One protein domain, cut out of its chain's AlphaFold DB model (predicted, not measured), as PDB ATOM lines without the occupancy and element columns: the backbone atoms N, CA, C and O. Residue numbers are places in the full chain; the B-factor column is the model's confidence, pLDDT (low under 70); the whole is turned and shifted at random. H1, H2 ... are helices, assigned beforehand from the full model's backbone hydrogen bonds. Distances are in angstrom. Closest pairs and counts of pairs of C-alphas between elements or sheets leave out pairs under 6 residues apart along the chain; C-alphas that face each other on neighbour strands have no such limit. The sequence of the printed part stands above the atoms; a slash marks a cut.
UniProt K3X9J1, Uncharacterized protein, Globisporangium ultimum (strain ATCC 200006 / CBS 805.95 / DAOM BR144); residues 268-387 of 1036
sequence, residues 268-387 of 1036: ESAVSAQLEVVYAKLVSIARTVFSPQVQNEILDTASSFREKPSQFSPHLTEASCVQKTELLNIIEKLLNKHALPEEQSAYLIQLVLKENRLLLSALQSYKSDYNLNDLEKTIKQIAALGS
ATOM      1  N   GLU A 268     148.642 116.892 180.568       83.56
ATOM      2  CA  GLU A 268     149.898 116.133 180.686       83.56
ATOM      3  C   GLU A 268     149.800 114.753 180.010       83.56
ATOM      4  O   GLU A 268     150.703 114.367 179.269       83.56
ATOM      5  N   SER A 269     148.673 114.048 180.181       88.38
ATOM      6  CA  SER A 269     148.426 112.750 179.533       88.38
ATOM      7  C   SER A 269     148.406 112.844 177.998       88.38
ATOM      8  O   SER A 269     149.066 112.054 177.321       88.38
ATOM      9  N   ALA A 270     147.734 113.856 177.434       89.62
ATOM     10  CA  ALA A 270     147.670 114.055 175.984       89.62
ATOM     11  C   ALA A 270     149.050 114.344 175.357       89.62
ATOM     12  O   ALA A 270     149.392 113.773 174.321       89.62
ATOM     13  N   VAL A 271     149.875 115.179 176.005       93.00
ATOM     14  CA  VAL A 271     151.248 115.447 175.536       93.00
ATOM     15  C   VAL A 271     152.127 114.198 175.668       93.00
ATOM     16  O   VAL A 271     152.907 113.916 174.759       93.00
ATOM     17  N   SER A 272     151.968 113.409 176.739       93.44
ATOM     18  CA  SER A 272     152.696 112.144 176.914       93.44
ATOM     19  C   SER A 272     152.391 111.136 175.800       93.44
ATOM     20  O   SER A 272     153.316 110.536 175.258       93.44
ATOM     21  N   ALA A 273     151.122 110.986 175.409       94.56
ATOM     22  CA  ALA A 273     150.737 110.097 174.311       94.56
ATOM     23  C   ALA A 273     151.372 110.521 172.973       94.56
ATOM     24  O   ALA A 273     151.850 109.686 172.209       94.56
ATOM     25  N   GLN A 274     151.441 111.827 172.695       95.56
ATOM     26  CA  GLN A 274     152.052 112.325 171.458       95.56
ATOM     27  C   GLN A 274     153.584 112.268 171.455       95.56
ATOM     28  O   GLN A 274     154.177 112.139 170.385       95.56
ATOM     29  N   LEU A 275     154.237 112.322 172.621       96.31
ATOM     30  CA  LEU A 275     155.676 112.064 172.734       96.31
ATOM     31  C   LEU A 275     156.022 110.622 172.335       96.31
ATOM     32  O   LEU A 275     156.980 110.421 171.589       96.31
ATOM     33  N   GLU A 276     155.215 109.644 172.753       96.75
ATOM     34  CA  GLU A 276     155.384 108.242 172.342       96.75
ATOM     35  C   GLU A 276     155.125 108.042 170.837       96.75
ATOM     36  O   GLU A 276     155.853 107.292 170.192       96.75
ATOM     37  N   VAL A 277     154.191 108.783 170.219       96.75
ATOM     38  CA  VAL A 277     154.020 108.778 168.747       96.75
ATOM     39  C   VAL A 277     155.270 109.299 168.024       96.75
ATOM     40  O   VAL A 277     155.692 108.709 167.029       96.75
ATOM     41  N   VAL A 278     155.896 110.376 168.518       97.81
ATOM     42  CA  VAL A 278     157.161 110.882 167.952       97.81
ATOM     43  C   VAL A 278     158.281 109.850 168.134       97.81
ATOM     44  O   VAL A 278     159.008 109.580 167.181       97.81
ATOM     45  N   TYR A 279     158.396 109.229 169.313       97.88
ATOM     46  CA  TYR A 279     159.385 108.180 169.587       97.88
ATOM     47  C   TYR A 279     159.211 106.957 168.669       97.88
ATOM     48  O   TYR A 279     160.160 106.561 167.992       97.88
ATOM     49  N   ALA A 280     157.994 106.419 168.555       97.44
ATOM     50  CA  ALA A 280     157.680 105.309 167.657       97.44
ATOM     51  C   ALA A 280     158.022 105.638 166.194       97.44
ATOM     52  O   ALA A 280     158.530 104.784 165.464       97.44
ATOM     53  N   LYS A 281     157.823 106.894 165.766       98.25
ATOM     54  CA  LYS A 281     158.206 107.346 164.423       98.25
ATOM     55  C   LYS A 281     159.723 107.397 164.216       98.25
ATOM     56  O   LYS A 281     160.185 107.042 163.136       98.25
ATOM     57  N   LEU A 282     160.502 107.784 165.228       98.19
ATOM     58  CA  LEU A 282     161.969 107.731 165.162       98.19
ATOM     59  C   LEU A 282     162.476 106.285 165.043       98.19
ATOM     60  O   LEU A 282     163.345 106.017 164.219       98.19
ATOM     61  N   VAL A 283     161.888 105.350 165.799       97.69
ATOM     62  CA  VAL A 283     162.211 103.913 165.711       97.69
ATOM     63  C   VAL A 283     161.818 103.328 164.346       97.69
ATOM     64  O   VAL A 283     162.579 102.545 163.785       97.69
ATOM     65  N   SER A 284     160.680 103.745 163.773       97.50
ATOM     66  CA  SER A 284     160.288 103.406 162.391       97.50
ATOM     67  C   SER A 284     161.374 103.816 161.394       97.50
ATOM     68  O   SER A 284     161.847 102.984 160.628       97.50
ATOM     69  N   ILE A 285     161.842 105.067 161.461       97.56
ATOM     70  CA  ILE A 285     162.861 105.582 160.532       97.56
ATOM     71  C   ILE A 285     164.218 104.896 160.735       97.56
ATOM     72  O   ILE A 285     164.896 104.597 159.755       97.56
ATOM     73  N   ALA A 286     164.606 104.587 161.976       97.44
ATOM     74  CA  ALA A 286     165.821 103.815 162.239       97.44
ATOM     75  C   ALA A 286     165.797 102.443 161.540       97.44
ATOM     76  O   ALA A 286     166.816 102.006 161.022       97.44
ATOM     77  N   ARG A 287     164.631 101.783 161.473       95.50
ATOM     78  CA  ARG A 287     164.451 100.493 160.779       95.50
ATOM     79  C   ARG A 287     164.435 100.600 159.248       95.50
ATOM     80  O   ARG A 287     164.562  99.579 158.587       95.50
ATOM     81  N   THR A 288     164.272 101.798 158.676       94.75
ATOM     82  CA  THR A 288     164.325 102.026 157.214       94.75
ATOM     83  C   THR A 288     165.712 102.433 156.703       94.75
ATOM     84  O   THR A 288     165.864 102.706 155.517       94.75
ATOM     85  N   VAL A 289     166.703 102.544 157.590       95.69
ATOM     86  CA  VAL A 289     168.077 102.961 157.277       95.69
ATOM     87  C   VAL A 289     168.978 101.729 157.271       95.69
ATOM     88  O   VAL A 289     168.968 100.967 158.232       95.69
ATOM     89  N   PHE A 290     169.760 101.544 156.206       93.56
ATOM     90  CA  PHE A 290     170.605 100.362 156.020       93.56
ATOM     91  C   PHE A 290     171.984 100.490 156.681       93.56
ATOM     92  O   PHE A 290     172.575  99.479 157.046       93.56
ATOM     93  N   SER A 291     172.521 101.704 156.848       95.31
ATOM     94  CA  SER A 291     173.795 101.937 157.537       95.31
ATOM     95  C   SER A 291     173.663 101.740 159.055       95.31
ATOM     96  O   SER A 291     173.021 102.572 159.712       95.31
ATOM     97  N   PRO A 292     174.332 100.737 159.667       91.00
ATOM     98  CA  PRO A 292     174.209 100.469 161.104       91.00
ATOM     99  C   PRO A 292     174.680 101.642 161.974       91.00
ATOM    100  O   PRO A 292     174.167 101.868 163.066       91.00
ATOM    101  N   GLN A 293     175.640 102.436 161.488       94.88
ATOM    102  CA  GLN A 293     176.103 103.635 162.188       94.88
ATOM    103  C   GLN A 293     174.999 104.700 162.269       94.88
ATOM    104  O   GLN A 293     174.793 105.293 163.328       94.88
ATOM    105  N   VAL A 294     174.278 104.932 161.169       96.12
ATOM    106  CA  VAL A 294     173.193 105.922 161.104       96.12
ATOM    107  C   VAL A 294     171.958 105.410 161.850       96.12
ATOM    108  O   VAL A 294     171.335 106.170 162.588       96.12
ATOM    109  N   GLN A 295     171.639 104.119 161.726       97.31
ATOM    110  CA  GLN A 295     170.589 103.454 162.500       97.31
ATOM    111  C   GLN A 295     170.814 103.636 164.009       97.31
ATOM    112  O   GLN A 295     169.916 104.113 164.705       97.31
ATOM    113  N   ASN A 296     172.024 103.349 164.501       96.00
ATOM    114  CA  ASN A 296     172.385 103.554 165.906       96.00
ATOM    115  C   ASN A 296     172.320 105.035 166.318       96.00
ATOM    116  O   ASN A 296     171.747 105.338 167.360       96.00
ATOM    117  N   GLU A 297     172.790 105.979 165.490       97.56
ATOM    118  CA  GLU A 297     172.663 107.418 165.789       97.56
ATOM    119  C   GLU A 297     171.190 107.861 165.927       97.56
ATOM    120  O   GLU A 297     170.853 108.683 166.788       97.56
ATOM    121  N   ILE A 298     170.286 107.304 165.112       97.88
ATOM    122  CA  ILE A 298     168.846 107.587 165.196       97.88
ATOM    123  C   ILE A 298     168.229 106.933 166.442       97.88
ATOM    124  O   ILE A 298     167.426 107.585 167.113       97.88
ATOM    125  N   LEU A 299     168.618 105.705 166.804       97.62
ATOM    126  CA  LEU A 299     168.151 105.022 168.023       97.62
ATOM    127  C   LEU A 299     168.646 105.707 169.311       97.62
ATOM    128  O   LEU A 299     167.856 105.902 170.239       97.62
ATOM    129  N   ASP A 300     169.898 106.163 169.349       97.12
ATOM    130  CA  ASP A 300     170.451 106.981 170.437       97.12
ATOM    131  C   ASP A 300     169.711 108.320 170.556       97.12
ATOM    132  O   ASP A 300     169.381 108.783 171.656       97.12
ATOM    133  N   THR A 301     169.392 108.938 169.415       97.56
ATOM    134  CA  THR A 301     168.606 110.177 169.351       97.56
ATOM    135  C   THR A 301     167.168 109.953 169.839       97.56
ATOM    136  O   THR A 301     166.647 110.780 170.593       97.56
ATOM    137  N   ALA A 302     166.537 108.833 169.475       97.81
ATOM    138  CA  ALA A 302     165.200 108.451 169.928       97.81
ATOM    139  C   ALA A 302     165.161 108.185 171.439       97.81
ATOM    140  O   ALA A 302     164.302 108.721 172.140       97.81
ATOM    141  N   SER A 303     166.131 107.428 171.952       96.75
ATOM    142  CA  SER A 303     166.274 107.128 173.381       96.75
ATOM    143  C   SER A 303     166.511 108.407 174.190       96.75
ATOM    144  O   SER A 303     165.805 108.675 175.164       96.75
ATOM    145  N   SER A 304     167.413 109.276 173.719       97.12
ATOM    146  CA  SER A 304     167.658 110.597 174.313       97.12
ATOM    147  C   SER A 304     166.401 111.472 174.336       97.12
ATOM    148  O   SER A 304     166.142 112.161 175.326       97.12
ATOM    149  N   PHE A 305     165.607 111.454 173.257       97.44
ATOM    150  CA  PHE A 305     164.345 112.190 173.174       97.44
ATOM    151  C   PHE A 305     163.301 111.656 174.160       97.44
ATOM    152  O   PHE A 305     162.612 112.455 174.790       97.44
ATOM    153  N   ARG A 306     163.222 110.332 174.341       96.88
ATOM    154  CA  ARG A 306     162.296 109.689 175.284       96.88
ATOM    155  C   ARG A 306     162.657 109.964 176.743       96.88
ATOM    156  O   ARG A 306     161.777 110.296 177.531       96.88
ATOM    157  N   GLU A 307     163.937 109.879 177.108       96.38
ATOM    158  CA  GLU A 307     164.386 110.169 178.477       96.38
ATOM    159  C   GLU A 307     164.278 111.653 178.850       96.38
ATOM    160  O   GLU A 307     163.955 111.999 179.989       96.38
ATOM    161  N   LYS A 308     164.646 112.543 177.920       96.12
ATOM    162  CA  LYS A 308     164.852 113.975 178.186       96.12
ATOM    163  C   LYS A 308     164.173 114.837 177.114       96.12
ATOM    164  O   LYS A 308     164.838 115.655 176.476       96.12
ATOM    165  N   PRO A 309     162.844 114.739 176.928       94.19
ATOM    166  CA  PRO A 309     162.144 115.463 175.863       94.19
ATOM    167  C   PRO A 309     162.291 116.995 176.007       94.19
ATOM    168  O   PRO A 309     162.420 117.718 175.015       94.19
ATOM    169  N   SER A 310     162.416 117.490 177.244       92.50
ATOM    170  CA  SER A 310     162.701 118.895 177.574       92.50
ATOM    171  C   SER A 310     164.069 119.412 177.101       92.50
ATOM    172  O   SER A 310     164.246 120.624 176.973       92.50
ATOM    173  N   GLN A 311     165.034 118.529 176.807       93.19
ATOM    174  CA  GLN A 311     166.338 118.897 176.241       93.19
ATOM    175  C   GLN A 311     166.236 119.282 174.756       93.19
ATOM    176  O   GLN A 311     167.045 120.071 174.269       93.19
ATOM    177  N   PHE A 312     165.237 118.749 174.046       91.88
ATOM    178  CA  PHE A 312     165.005 119.020 172.625       91.88
ATOM    179  C   PHE A 312     164.062 120.205 172.404       91.88
ATOM    180  O   PHE A 312     164.254 120.964 171.457       91.88
ATOM    181  N   SER A 313     163.086 120.409 173.296       91.81
ATOM    182  CA  SER A 313     162.305 121.648 173.344       91.81
ATOM    183  C   SER A 313     161.846 121.982 174.768       91.81
ATOM    184  O   SER A 313     161.195 121.154 175.407       91.81
ATOM    185  N   PRO A 314     162.101 123.210 175.269       85.00
ATOM    186  CA  PRO A 314     161.637 123.641 176.588       85.00
ATOM    187  C   PRO A 314     160.118 123.888 176.640       85.00
ATOM    188  O   PRO A 314     159.570 124.093 177.724       85.00
ATOM    189  N   HIS A 315     159.434 123.895 175.489       89.38
ATOM    190  CA  HIS A 315     158.007 124.191 175.358       89.38
ATOM    191  C   HIS A 315     157.316 123.173 174.442       89.38
ATOM    192  O   HIS A 315     156.712 123.522 173.426       89.38
ATOM    193  N   LEU A 316     157.390 121.897 174.829       92.88
ATOM    194  CA  LEU A 316     156.607 120.835 174.205       92.88
ATOM    195  C   LEU A 316     155.113 121.121 174.349       92.88
ATOM    196  O   LEU A 316     154.533 121.064 175.431       92.88
ATOM    197  N   THR A 317     154.510 121.450 173.215       95.31
ATOM    198  CA  THR A 317     153.070 121.614 173.045       95.31
ATOM    199  C   THR A 317     152.567 120.537 172.102       95.31
ATOM    200  O   THR A 317     153.307 120.061 171.243       95.31
ATOM    201  N   GLU A 318     151.286 120.201 172.224       95.19
ATOM    202  CA  GLU A 318     150.592 119.257 171.346       95.19
ATOM    203  C   GLU A 318     150.846 119.561 169.852       95.19
ATOM    204  O   GLU A 318     151.300 118.719 169.079       95.19
ATOM    205  N   ALA A 319     150.704 120.833 169.465       93.81
ATOM    206  CA  ALA A 319     150.975 121.296 168.105       93.81
ATOM    207  C   ALA A 319     152.435 121.078 167.647       93.81
ATOM    208  O   ALA A 319     152.657 120.800 166.469       93.81
ATOM    209  N   SER A 320     153.425 121.173 168.547       95.69
ATOM    210  CA  SER A 320     154.831 120.882 168.222       95.69
ATOM    211  C   SER A 320     155.045 119.389 167.952       95.69
ATOM    212  O   SER A 320     155.696 119.033 166.968       95.69
ATOM    213  N   CYS A 321     154.447 118.502 168.755       96.25
ATOM    214  CA  CYS A 321     154.536 117.057 168.527       96.25
ATOM    215  C   CYS A 321     153.935 116.661 167.168       96.25
ATOM    216  O   CYS A 321     154.578 115.941 166.406       96.25
ATOM    217  N   VAL A 322     152.765 117.204 166.806       95.75
ATOM    218  CA  VAL A 322     152.148 116.985 165.483       95.75
ATOM    219  C   VAL A 322     153.057 117.467 164.342       95.75
ATOM    220  O   VAL A 322     153.295 116.721 163.394       95.75
ATOM    221  N   GLN A 323     153.633 118.672 164.444       96.50
ATOM    222  CA  GLN A 323     154.565 119.205 163.436       96.50
ATOM    223  C   GLN A 323     155.845 118.362 163.298       96.50
ATOM    224  O   GLN A 323     156.344 118.181 162.184       96.50
ATOM    225  N   LYS A 324     156.370 117.815 164.403       97.69
ATOM    226  CA  LYS A 324     157.523 116.899 164.379       97.69
ATOM    227  C   LYS A 324     157.176 115.599 163.661       97.69
ATOM    228  O   LYS A 324     157.906 115.214 162.753       97.69
ATOM    229  N   THR A 325     156.049 114.969 163.989       97.75
ATOM    230  CA  THR A 325     155.596 113.731 163.329       97.75
ATOM    231  C   THR A 325     155.360 113.928 161.828       97.75
ATOM    232  O   THR A 325     155.762 113.082 161.030       97.75
ATOM    233  N   GLU A 326     154.777 115.055 161.408       96.81
ATOM    234  CA  GLU A 326     154.624 115.396 159.984       96.81
ATOM    235  C   GLU A 326     155.973 115.509 159.256       96.81
ATOM    236  O   GLU A 326     156.139 114.924 158.186       96.81
ATOM    237  N   LEU A 327     156.957 116.211 159.834       97.94
ATOM    238  CA  LEU A 327     158.297 116.326 159.246       97.94
ATOM    239  C   LEU A 327     159.035 114.980 159.207       97.94
ATOM    240  O   LEU A 327     159.674 114.671 158.202       97.94
ATOM    241  N   LEU A 328     158.908 114.156 160.252       98.12
ATOM    242  CA  LEU A 328     159.485 112.809 160.297       98.12
ATOM    243  C   LEU A 328     158.889 111.894 159.211       98.12
ATOM    244  O   LEU A 328     159.642 111.220 158.513       98.12
ATOM    245  N   ASN A 329     157.572 111.935 158.980       97.44
ATOM    246  CA  ASN A 329     156.932 111.212 157.868       97.44
ATOM    247  C   ASN A 329     157.477 111.637 156.487       97.44
ATOM    248  O   ASN A 329     157.566 110.817 155.575       97.44
ATOM    249  N   ILE A 330     157.853 112.908 156.311       96.00
ATOM    250  CA  ILE A 330     158.432 113.398 155.050       96.00
ATOM    251  C   ILE A 330     159.895 112.954 154.902       96.00
ATOM    252  O   ILE A 330     160.300 112.602 153.795       96.00
ATOM    253  N   ILE A 331     160.668 112.910 155.992       97.50
ATOM    254  CA  ILE A 331     162.036 112.361 155.994       97.50
ATOM    255  C   ILE A 331     162.017 110.868 155.640       97.50
ATOM    256  O   ILE A 331     162.746 110.459 154.740       97.50
ATOM    257  N   GLU A 332     161.132 110.079 156.254       97.88
ATOM    258  CA  GLU A 332     160.937 108.654 155.932       97.88
ATOM    259  C   GLU A 332     160.565 108.454 154.451       97.88
ATOM    260  O   GLU A 332     161.169 107.654 153.742       97.88
ATOM    261  N   LYS A 333     159.632 109.263 153.929       96.19
ATOM    262  CA  LYS A 333     159.250 109.237 152.507       96.19
ATOM    263  C   LYS A 333     160.404 109.615 151.568       96.19
ATOM    264  O   LYS A 333     160.430 109.149 150.431       96.19
ATOM    265  N   LEU A 334     161.333 110.469 152.000       94.94
ATOM    266  CA  LEU A 334     162.525 110.829 151.228       94.94
ATOM    267  C   LEU A 334     163.598 109.732 151.267       94.94
ATOM    268  O   LEU A 334     164.214 109.484 150.229       94.94
ATOM    269  N   LEU A 335     163.775 109.053 152.406       95.62
ATOM    270  CA  LEU A 335     164.629 107.866 152.544       95.62
ATOM    271  C   LEU A 335     164.132 106.715 151.660       95.62
ATOM    272  O   LEU A 335     164.880 106.237 150.814       95.62
ATOM    273  N   ASN A 336     162.844 106.369 151.744       93.62
ATOM    274  CA  ASN A 336     162.227 105.290 150.955       93.62
ATOM    275  C   ASN A 336     162.237 105.549 149.432       93.62
ATOM    276  O   ASN A 336     162.047 104.633 148.639       93.62
ATOM    277  N   LYS A 337     162.439 106.802 149.004       94.00
ATOM    278  CA  LYS A 337     162.649 107.190 147.595       94.00
ATOM    279  C   LYS A 337     164.132 107.189 147.177       94.00
ATOM    280  O   LYS A 337     164.429 107.601 146.057       94.00
ATOM    281  N   HIS A 338     165.057 106.865 148.084       92.88
ATOM    282  CA  HIS A 338     166.505 107.108 147.970       92.88
ATOM    283  C   HIS A 338     166.851 108.558 147.569       92.88
ATOM    284  O   HIS A 338     167.848 108.841 146.909       92.88
ATOM    285  N   ALA A 339     165.994 109.507 147.957       91.81
ATOM    286  CA  ALA A 339     166.066 110.910 147.560       91.81
ATOM    287  C   ALA A 339     166.807 111.792 148.583       91.81
ATOM    288  O   ALA A 339     166.924 113.006 148.377       91.81
ATOM    289  N   LEU A 340     167.265 111.185 149.677       95.31
ATOM    290  CA  LEU A 340     168.026 111.762 150.778       95.31
ATOM    291  C   LEU A 340     169.061 110.708 151.229       95.31
ATOM    292  O   LEU A 340     168.648 109.590 151.531       95.31
ATOM    293  N   PRO A 341     170.369 111.023 151.283       94.69
ATOM    294  CA  PRO A 341     171.378 110.125 151.845       94.69
ATOM    295  C   PRO A 341     171.120 109.828 153.325       94.69
ATOM    296  O   PRO A 341     170.726 110.720 154.079       94.69
ATOM    297  N   GLU A 342     171.401 108.602 153.761       95.94
ATOM    298  CA  GLU A 342     171.121 108.142 155.128       95.94
ATOM    299  C   GLU A 342     171.806 109.006 156.192       95.94
ATOM    300  O   GLU A 342     171.145 109.491 157.108       95.94
ATOM    301  N   GLU A 343     173.091 109.313 156.007       94.31
ATOM    302  CA  GLU A 343     173.888 110.206 156.866       94.31
ATOM    303  C   GLU A 343     173.212 111.573 157.090       94.31
ATOM    304  O   GLU A 343     173.255 112.149 158.177       94.31
ATOM    305  N   GLN A 344     172.539 112.099 156.062       96.56
ATOM    306  CA  GLN A 344     171.837 113.377 156.146       96.56
ATOM    307  C   GLN A 344     170.491 113.269 156.880       96.56
ATOM    308  O   GLN A 344     169.980 114.277 157.376       96.56
ATOM    309  N   SER A 345     169.913 112.068 156.975       96.56
ATOM    310  CA  SER A 345     168.646 111.838 157.673       96.56
ATOM    311  C   SER A 345     168.788 111.950 159.191       96.56
ATOM    312  O   SER A 345     167.976 112.646 159.801       96.56
ATOM    313  N   ALA A 346     169.854 111.406 159.791       96.62
ATOM    314  CA  ALA A 346     170.137 111.566 161.221       96.62
ATOM    315  C   ALA A 346     170.295 113.053 161.598       96.62
ATOM    316  O   ALA A 346     169.658 113.539 162.538       96.62
ATOM    317  N   TYR A 347     171.036 113.821 160.790       96.88
ATOM    318  CA  TYR A 347     171.159 115.271 160.969       96.88
ATOM    319  C   TYR A 347     169.808 116.003 160.870       96.88
ATOM    320  O   TYR A 347     169.481 116.826 161.733       96.88
ATOM    321  N   LEU A 348     168.986 115.697 159.858       97.75
ATOM    322  CA  LEU A 348     167.650 116.288 159.722       97.75
ATOM    323  C   LEU A 348     166.729 115.926 160.892       97.75
ATOM    324  O   LEU A 348     166.032 116.804 161.396       97.75
ATOM    325  N   ILE A 349     166.752 114.679 161.363       98.00
ATOM    326  CA  ILE A 349     165.994 114.222 162.535       98.00
ATOM    327  C   ILE A 349     166.370 115.058 163.761       98.00
ATOM    328  O   ILE A 349     165.490 115.628 164.412       98.00
ATOM    329  N   GLN A 350     167.667 115.244 164.029       97.31
ATOM    330  CA  GLN A 350     168.111 116.116 165.117       97.31
ATOM    331  C   GLN A 350     167.609 117.564 164.957       97.31
ATOM    332  O   GLN A 350     167.254 118.194 165.956       97.31
ATOM    333  N   LEU A 351     167.559 118.107 163.733       97.50
ATOM    334  CA  LEU A 351     167.013 119.446 163.469       97.50
ATOM    335  C   LEU A 351     165.493 119.536 163.678       97.50
ATOM    336  O   LEU A 351     165.020 120.569 164.158       97.50
ATOM    337  N   VAL A 352     164.732 118.489 163.344       97.94
ATOM    338  CA  VAL A 352     163.281 118.414 163.591       97.94
ATOM    339  C   VAL A 352     162.999 118.397 165.093       97.94
ATOM    340  O   VAL A 352     162.191 119.190 165.580       97.94
ATOM    341  N   LEU A 353     163.707 117.558 165.855       97.38
ATOM    342  CA  LEU A 353     163.513 117.462 167.304       97.38
ATOM    343  C   LEU A 353     163.864 118.775 168.024       97.38
ATOM    344  O   LEU A 353     163.119 119.178 168.920       97.38
ATOM    345  N   LYS A 354     164.921 119.467 167.565       97.00
ATOM    346  CA  LYS A 354     165.368 120.805 168.014       97.00
ATOM    347  C   LYS A 354     164.526 121.979 167.465       97.00
ATOM    348  O   LYS A 354     164.928 123.129 167.625       97.00
ATOM    349  N   GLU A 355     163.396 121.716 166.802       96.56
ATOM    350  CA  GLU A 355     162.456 122.736 166.292       96.56
ATOM    351  C   GLU A 355     163.118 123.785 165.380       96.56
ATOM    352  O   GLU A 355     162.911 124.996 165.514       96.56
ATOM    353  N   ASN A 356     163.943 123.333 164.424       97.12
ATOM    354  CA  ASN A 356     164.609 124.237 163.490       97.12
ATOM    355  C   ASN A 356     163.581 125.092 162.722       97.12
ATOM    356  O   ASN A 356     162.771 124.592 161.938       97.12
ATOM    357  N   ARG A 357     163.664 126.415 162.914       96.06
ATOM    358  CA  ARG A 357     162.718 127.393 162.359       96.06
ATOM    359  C   ARG A 357     162.595 127.356 160.835       96.06
ATOM    360  O   ARG A 357     161.534 127.704 160.334       96.06
ATOM    361  N   LEU A 358     163.635 126.950 160.103       95.75
ATOM    362  CA  LEU A 358     163.573 126.838 158.643       95.75
ATOM    363  C   LEU A 358     162.718 125.638 158.217       95.75
ATOM    364  O   LEU A 358     161.876 125.792 157.339       95.75
ATOM    365  N   LEU A 359     162.863 124.486 158.883       96.94
ATOM    366  CA  LEU A 359     162.022 123.307 158.634       96.94
ATOM    367  C   LEU A 359     160.558 123.578 159.005       96.94
ATOM    368  O   LEU A 359     159.663 123.260 158.226       96.94
ATOM    369  N   LEU A 360     160.310 124.234 160.143       96.06
ATOM    370  CA  LEU A 360     158.953 124.619 160.554       96.06
ATOM    371  C   LEU A 360     158.334 125.676 159.623       96.06
ATOM    372  O   LEU A 360     157.156 125.581 159.290       96.06
ATOM    373  N   SER A 361     159.115 126.649 159.142       95.88
ATOM    374  CA  SER A 361     158.641 127.629 158.153       95.88
ATOM    375  C   SER A 361     158.350 126.986 156.795       95.88
ATOM    376  O   SER A 361     157.385 127.374 156.140       95.88
ATOM    377  N   ALA A 362     159.150 126.002 156.375       96.25
ATOM    378  CA  ALA A 362     158.915 125.249 155.147       96.25
ATOM    379  C   ALA A 362     157.652 124.377 155.262       96.25
ATOM    380  O   ALA A 362     156.829 124.373 154.348       96.25
ATOM    381  N   LEU A 363     157.450 123.711 156.406       96.81
ATOM    382  CA  LEU A 363     156.216 122.982 156.713       96.81
ATOM    383  C   LEU A 363     154.993 123.912 156.703       96.81
ATOM    384  O   LEU A 363     153.943 123.542 156.186       96.81
ATOM    385  N   GLN A 364     155.123 125.133 157.228       95.44
ATOM    386  CA  GLN A 364     154.031 126.105 157.231       95.44
ATOM    387  C   GLN A 364     153.692 126.619 155.820       95.44
ATOM    388  O   GLN A 364     152.509 126.748 155.516       95.44
ATOM    389  N   SER A 365     154.687 126.849 154.950       92.75
ATOM    390  CA  SER A 365     154.453 127.179 153.527       92.75
ATOM    391  C   SER A 365     153.817 126.003 152.781       92.75
ATOM    392  O   SER A 365     152.886 126.173 152.004       92.75
ATOM    393  N   TYR A 366     154.238 124.772 153.078       95.12
ATOM    394  CA  TYR A 366     153.570 123.581 152.555       95.12
ATOM    395  C   TYR A 366     152.103 123.491 153.002       95.12
ATOM    396  O   TYR A 366     151.251 123.112 152.206       95.12
ATOM    397  N   LYS A 367     151.775 123.887 154.238       93.31
ATOM    398  CA  LYS A 367     150.384 123.927 154.721       93.31
ATOM    399  C   LYS A 367     149.528 125.034 154.099       93.31
ATOM    400  O   LYS A 367     148.309 124.886 154.103       93.31
ATOM    401  N   SER A 368     150.116 126.119 153.587       91.69
ATOM    402  CA  SER A 368     149.365 127.126 152.821       91.69
ATOM    403  C   SER A 368     149.223 126.754 151.346       91.69
ATOM    404  O   SER A 368     148.154 126.950 150.774       91.69
ATOM    405  N   ASP A 369     150.274 126.186 150.750       89.19
ATOM    406  CA  ASP A 369     150.413 126.096 149.292       89.19
ATOM    407  C   ASP A 369     150.234 124.659 148.757       89.19
ATOM    408  O   ASP A 369     150.200 124.446 147.546       89.19
ATOM    409  N   TYR A 370     150.178 123.657 149.647       90.06
ATOM    410  CA  TYR A 370     150.122 122.206 149.379       90.06
ATOM    411  C   TYR A 370     151.229 121.652 148.453       90.06
ATOM    412  O   TYR A 370     151.204 120.485 148.052       90.06
ATOM    413  N   ASN A 371     152.257 122.450 148.148       91.38
ATOM    414  CA  ASN A 371     153.326 122.075 147.230       91.38
ATOM    415  C   ASN A 371     154.413 121.230 147.918       91.38
ATOM    416  O   ASN A 371     155.421 121.744 148.414       91.38
ATOM    417  N   LEU A 372     154.227 119.906 147.915       91.44
ATOM    418  CA  LEU A 372     155.178 118.957 148.507       91.44
ATOM    419  C   LEU A 372     156.588 119.071 147.896       91.44
ATOM    420  O   LEU A 372     157.574 118.869 148.602       91.44
ATOM    421  N   ASN A 373     156.705 119.427 146.613       90.19
ATOM    422  CA  ASN A 373     157.995 119.486 145.920       90.19
ATOM    423  C   ASN A 373     158.907 120.590 146.468       90.19
ATOM    424  O   ASN A 373     160.122 120.405 146.520       90.19
ATOM    425  N   ASP A 374     158.351 121.727 146.888       90.75
ATOM    426  CA  ASP A 374     159.151 122.827 147.434       90.75
ATOM    427  C   ASP A 374     159.566 122.559 148.888       90.75
ATOM    428  O   ASP A 374     160.679 122.917 149.285       90.75
ATOM    429  N   LEU A 375     158.757 121.810 149.646       94.56
ATOM    430  CA  LEU A 375     159.166 121.269 150.944       94.56
ATOM    431  C   LEU A 375     160.264 120.201 150.794       94.56
ATOM    432  O   LEU A 375     161.290 120.304 151.464       94.56
ATOM    433  N   GLU A 376     160.120 119.240 149.871       94.62
ATOM    434  CA  GLU A 376     161.172 118.252 149.571       94.62
ATOM    435  C   GLU A 376     162.486 118.940 149.141       94.62
ATOM    436  O   GLU A 376     163.555 118.575 149.634       94.62
ATOM    437  N   LYS A 377     162.436 119.970 148.278       94.06
ATOM    438  CA  LYS A 377     163.621 120.774 147.907       94.06
ATOM    439  C   LYS A 377     164.242 121.478 149.112       94.06
ATOM    440  O   LYS A 377     165.461 121.441 149.263       94.06
ATOM    441  N   THR A 378     163.432 122.112 149.960       95.31
ATOM    442  CA  THR A 378     163.927 122.875 151.117       95.31
ATOM    443  C   THR A 378     164.576 121.953 152.151       95.31
ATOM    444  O   THR A 378     165.657 122.258 152.654       95.31
ATOM    445  N   ILE A 379     163.981 120.783 152.408       95.75
ATOM    446  CA  ILE A 379     164.557 119.747 153.278       95.75
ATOM    447  C   ILE A 379     165.903 119.264 152.717       95.75
ATOM    448  O   ILE A 379     166.888 119.256 153.452       95.75
ATOM    449  N   LYS A 380     165.991 118.959 151.412       94.56
ATOM    450  CA  LYS A 380     167.254 118.561 150.754       94.56
ATOM    451  C   LYS A 380     168.325 119.658 150.789       94.56
ATOM    452  O   LYS A 380     169.501 119.359 150.966       94.56
ATOM    453  N   GLN A 381     167.945 120.930 150.662       95.50
ATOM    454  CA  GLN A 381     168.884 122.050 150.801       95.50
ATOM    455  C   GLN A 381     169.414 122.173 152.236       95.50
ATOM    456  O   GLN A 381     170.615 122.344 152.427       95.50
ATOM    457  N   ILE A 382     168.553 122.039 153.248       94.81
ATOM    458  CA  ILE A 382     168.958 122.062 154.664       94.81
ATOM    459  C   ILE A 382     169.853 120.857 155.003       94.81
ATOM    460  O   ILE A 382     170.828 121.011 155.736       94.81
ATOM    461  N   ALA A 383     169.566 119.691 154.426       94.19
ATOM    462  CA  ALA A 383     170.375 118.480 154.532       94.19
ATOM    463  C   ALA A 383     171.796 118.674 153.970       94.19
ATOM    464  O   ALA A 383     172.780 118.431 154.668       94.19
ATOM    465  N   ALA A 384     171.906 119.214 152.752       91.75
ATOM    466  CA  ALA A 384     173.183 119.499 152.092       91.75
ATOM    467  C   ALA A 384     174.029 120.576 152.806       91.75
ATOM    468  O   ALA A 384     175.246 120.618 152.635       91.75
ATOM    469  N   LEU A 385     173.414 121.438 153.624       90.00
ATOM    470  CA  LEU A 385     174.133 122.381 154.494       90.00
ATOM    471  C   LEU A 385     174.699 121.720 155.766       90.00
ATOM    472  O   LEU A 385     175.582 122.296 156.398       90.00
ATOM    473  N   GLY A 386     174.191 120.545 156.153       82.12
ATOM    474  CA  GLY A 386     174.666 119.775 157.307       82.12
ATOM    475  C   GLY A 386     175.887 118.904 157.021       82.12
ATOM    476  O   GLY A 386     176.692 118.671 157.920       82.12
ATOM    477  N   SER A 387     176.057 118.454 155.773       57.31
ATOM    478  CA  SER A 387     177.166 117.590 155.357       57.31
ATOM    479  C   SER A 387     178.484 118.363 155.219       57.31
ATOM    480  O   SER A 387     178.964 118.627 154.115       57.31
TER     481      SER A 387
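Overview. This is residues 268 to 387 of the 1036 residues of an uncharacterized protein of Globisporangium ultimum (strain ATCC 200006 / CBS 805.95 / DAOM BR144) (UniProt K3X9J1). Three helical hairpins make this domain: H1 with H2 and H4 with H5 are side by side as an up-and-down bundle of four helices, and the third hairpin, H6 with H7, packs crosswise on the H4 and H5 side of it. The short H3 lies at the end of the bundle where H2 and H5 end. The printed part has 120 residues with seven named helices, H1 to H7 in chain order, and no named strand; its class is all helix. It is compact, with a radius of gyration of the C-alphas of 13.5 A and spans of 37 by 36 by 21 A.

Along the chain. H1, residues 268 to 287, begins with C-alpha 268 at (149.898, 116.133, 180.686) and is 29.2 A long. H2, residues 292 to 307, measures 22.2 A, and H3, residues 309 to 312, measures 5.6 A. H4, residues 318 to 335, is 26.1 A long and begins with C-alpha 318 at (150.592, 119.257, 171.346). H5, residues 342 to 353, measures 17.1 A, and H6, residues 357 to 369, 18.0 A. H7, residues 372 to 386, is 21.4 A long and ends with C-alpha 386 at (174.666, 119.775, 157.307).

Arrangement. In the bundle of H1, H2, H4 and H5, each helix runs against the one before it in the chain. H1 and H2 touch as a hairpin, at a shallow tilt of 7 degrees, opposite ways; their closest C-alphas, of Ala 286 and Gln 295, are 4.8 A apart. H1 touches H4 the same way at a shallow tilt of 9 degrees, with the closest C-alphas, of Val 278 and Thr 325, 5.7 A apart. H2 touches H5 the same way at a shallow tilt of 12 degrees, the C-alphas of Ile 298 and Ala 346 being closest at 5.8 A. H4 and H5 form a hairpin whose closest C-alphas, of Lys 324 and Val 352, are 6.0 A apart. H3 is close to H5 but not clearly touching it, with the C-alphas of Phe 312 and Leu 353 closest at 5.7 A. H6 touches H4 with residues 359 to 363 alone, about perpendicular at 86 degrees; the closest C-alphas, of Leu 363 and Leu 327, are 7.4 A apart. H5 touches H7 with residues 344 to 348 alone, about perpendicular at 78 degrees, the C-alphas of Gln 344 and Ala 383 being closest at 5.5 A. H6 and H7 form a hairpin, with the C-alphas of Ala 362 and Leu 375 closest at 5.8 A. Every O i to N i+4 pair is within hydrogen-bond range in H1, H2, H4, H6 and H7, and 6 of 8 are in H5; H3 is too short for such a pair.

Size, cuts and confidence. The C-alphas farthest apart, of Ser 269 and Ser 387, are 37.9 A apart. The printed part has no cut and no long link. The mean pLDDT of the printed part is 94.7, and residue 387 alone is under 70.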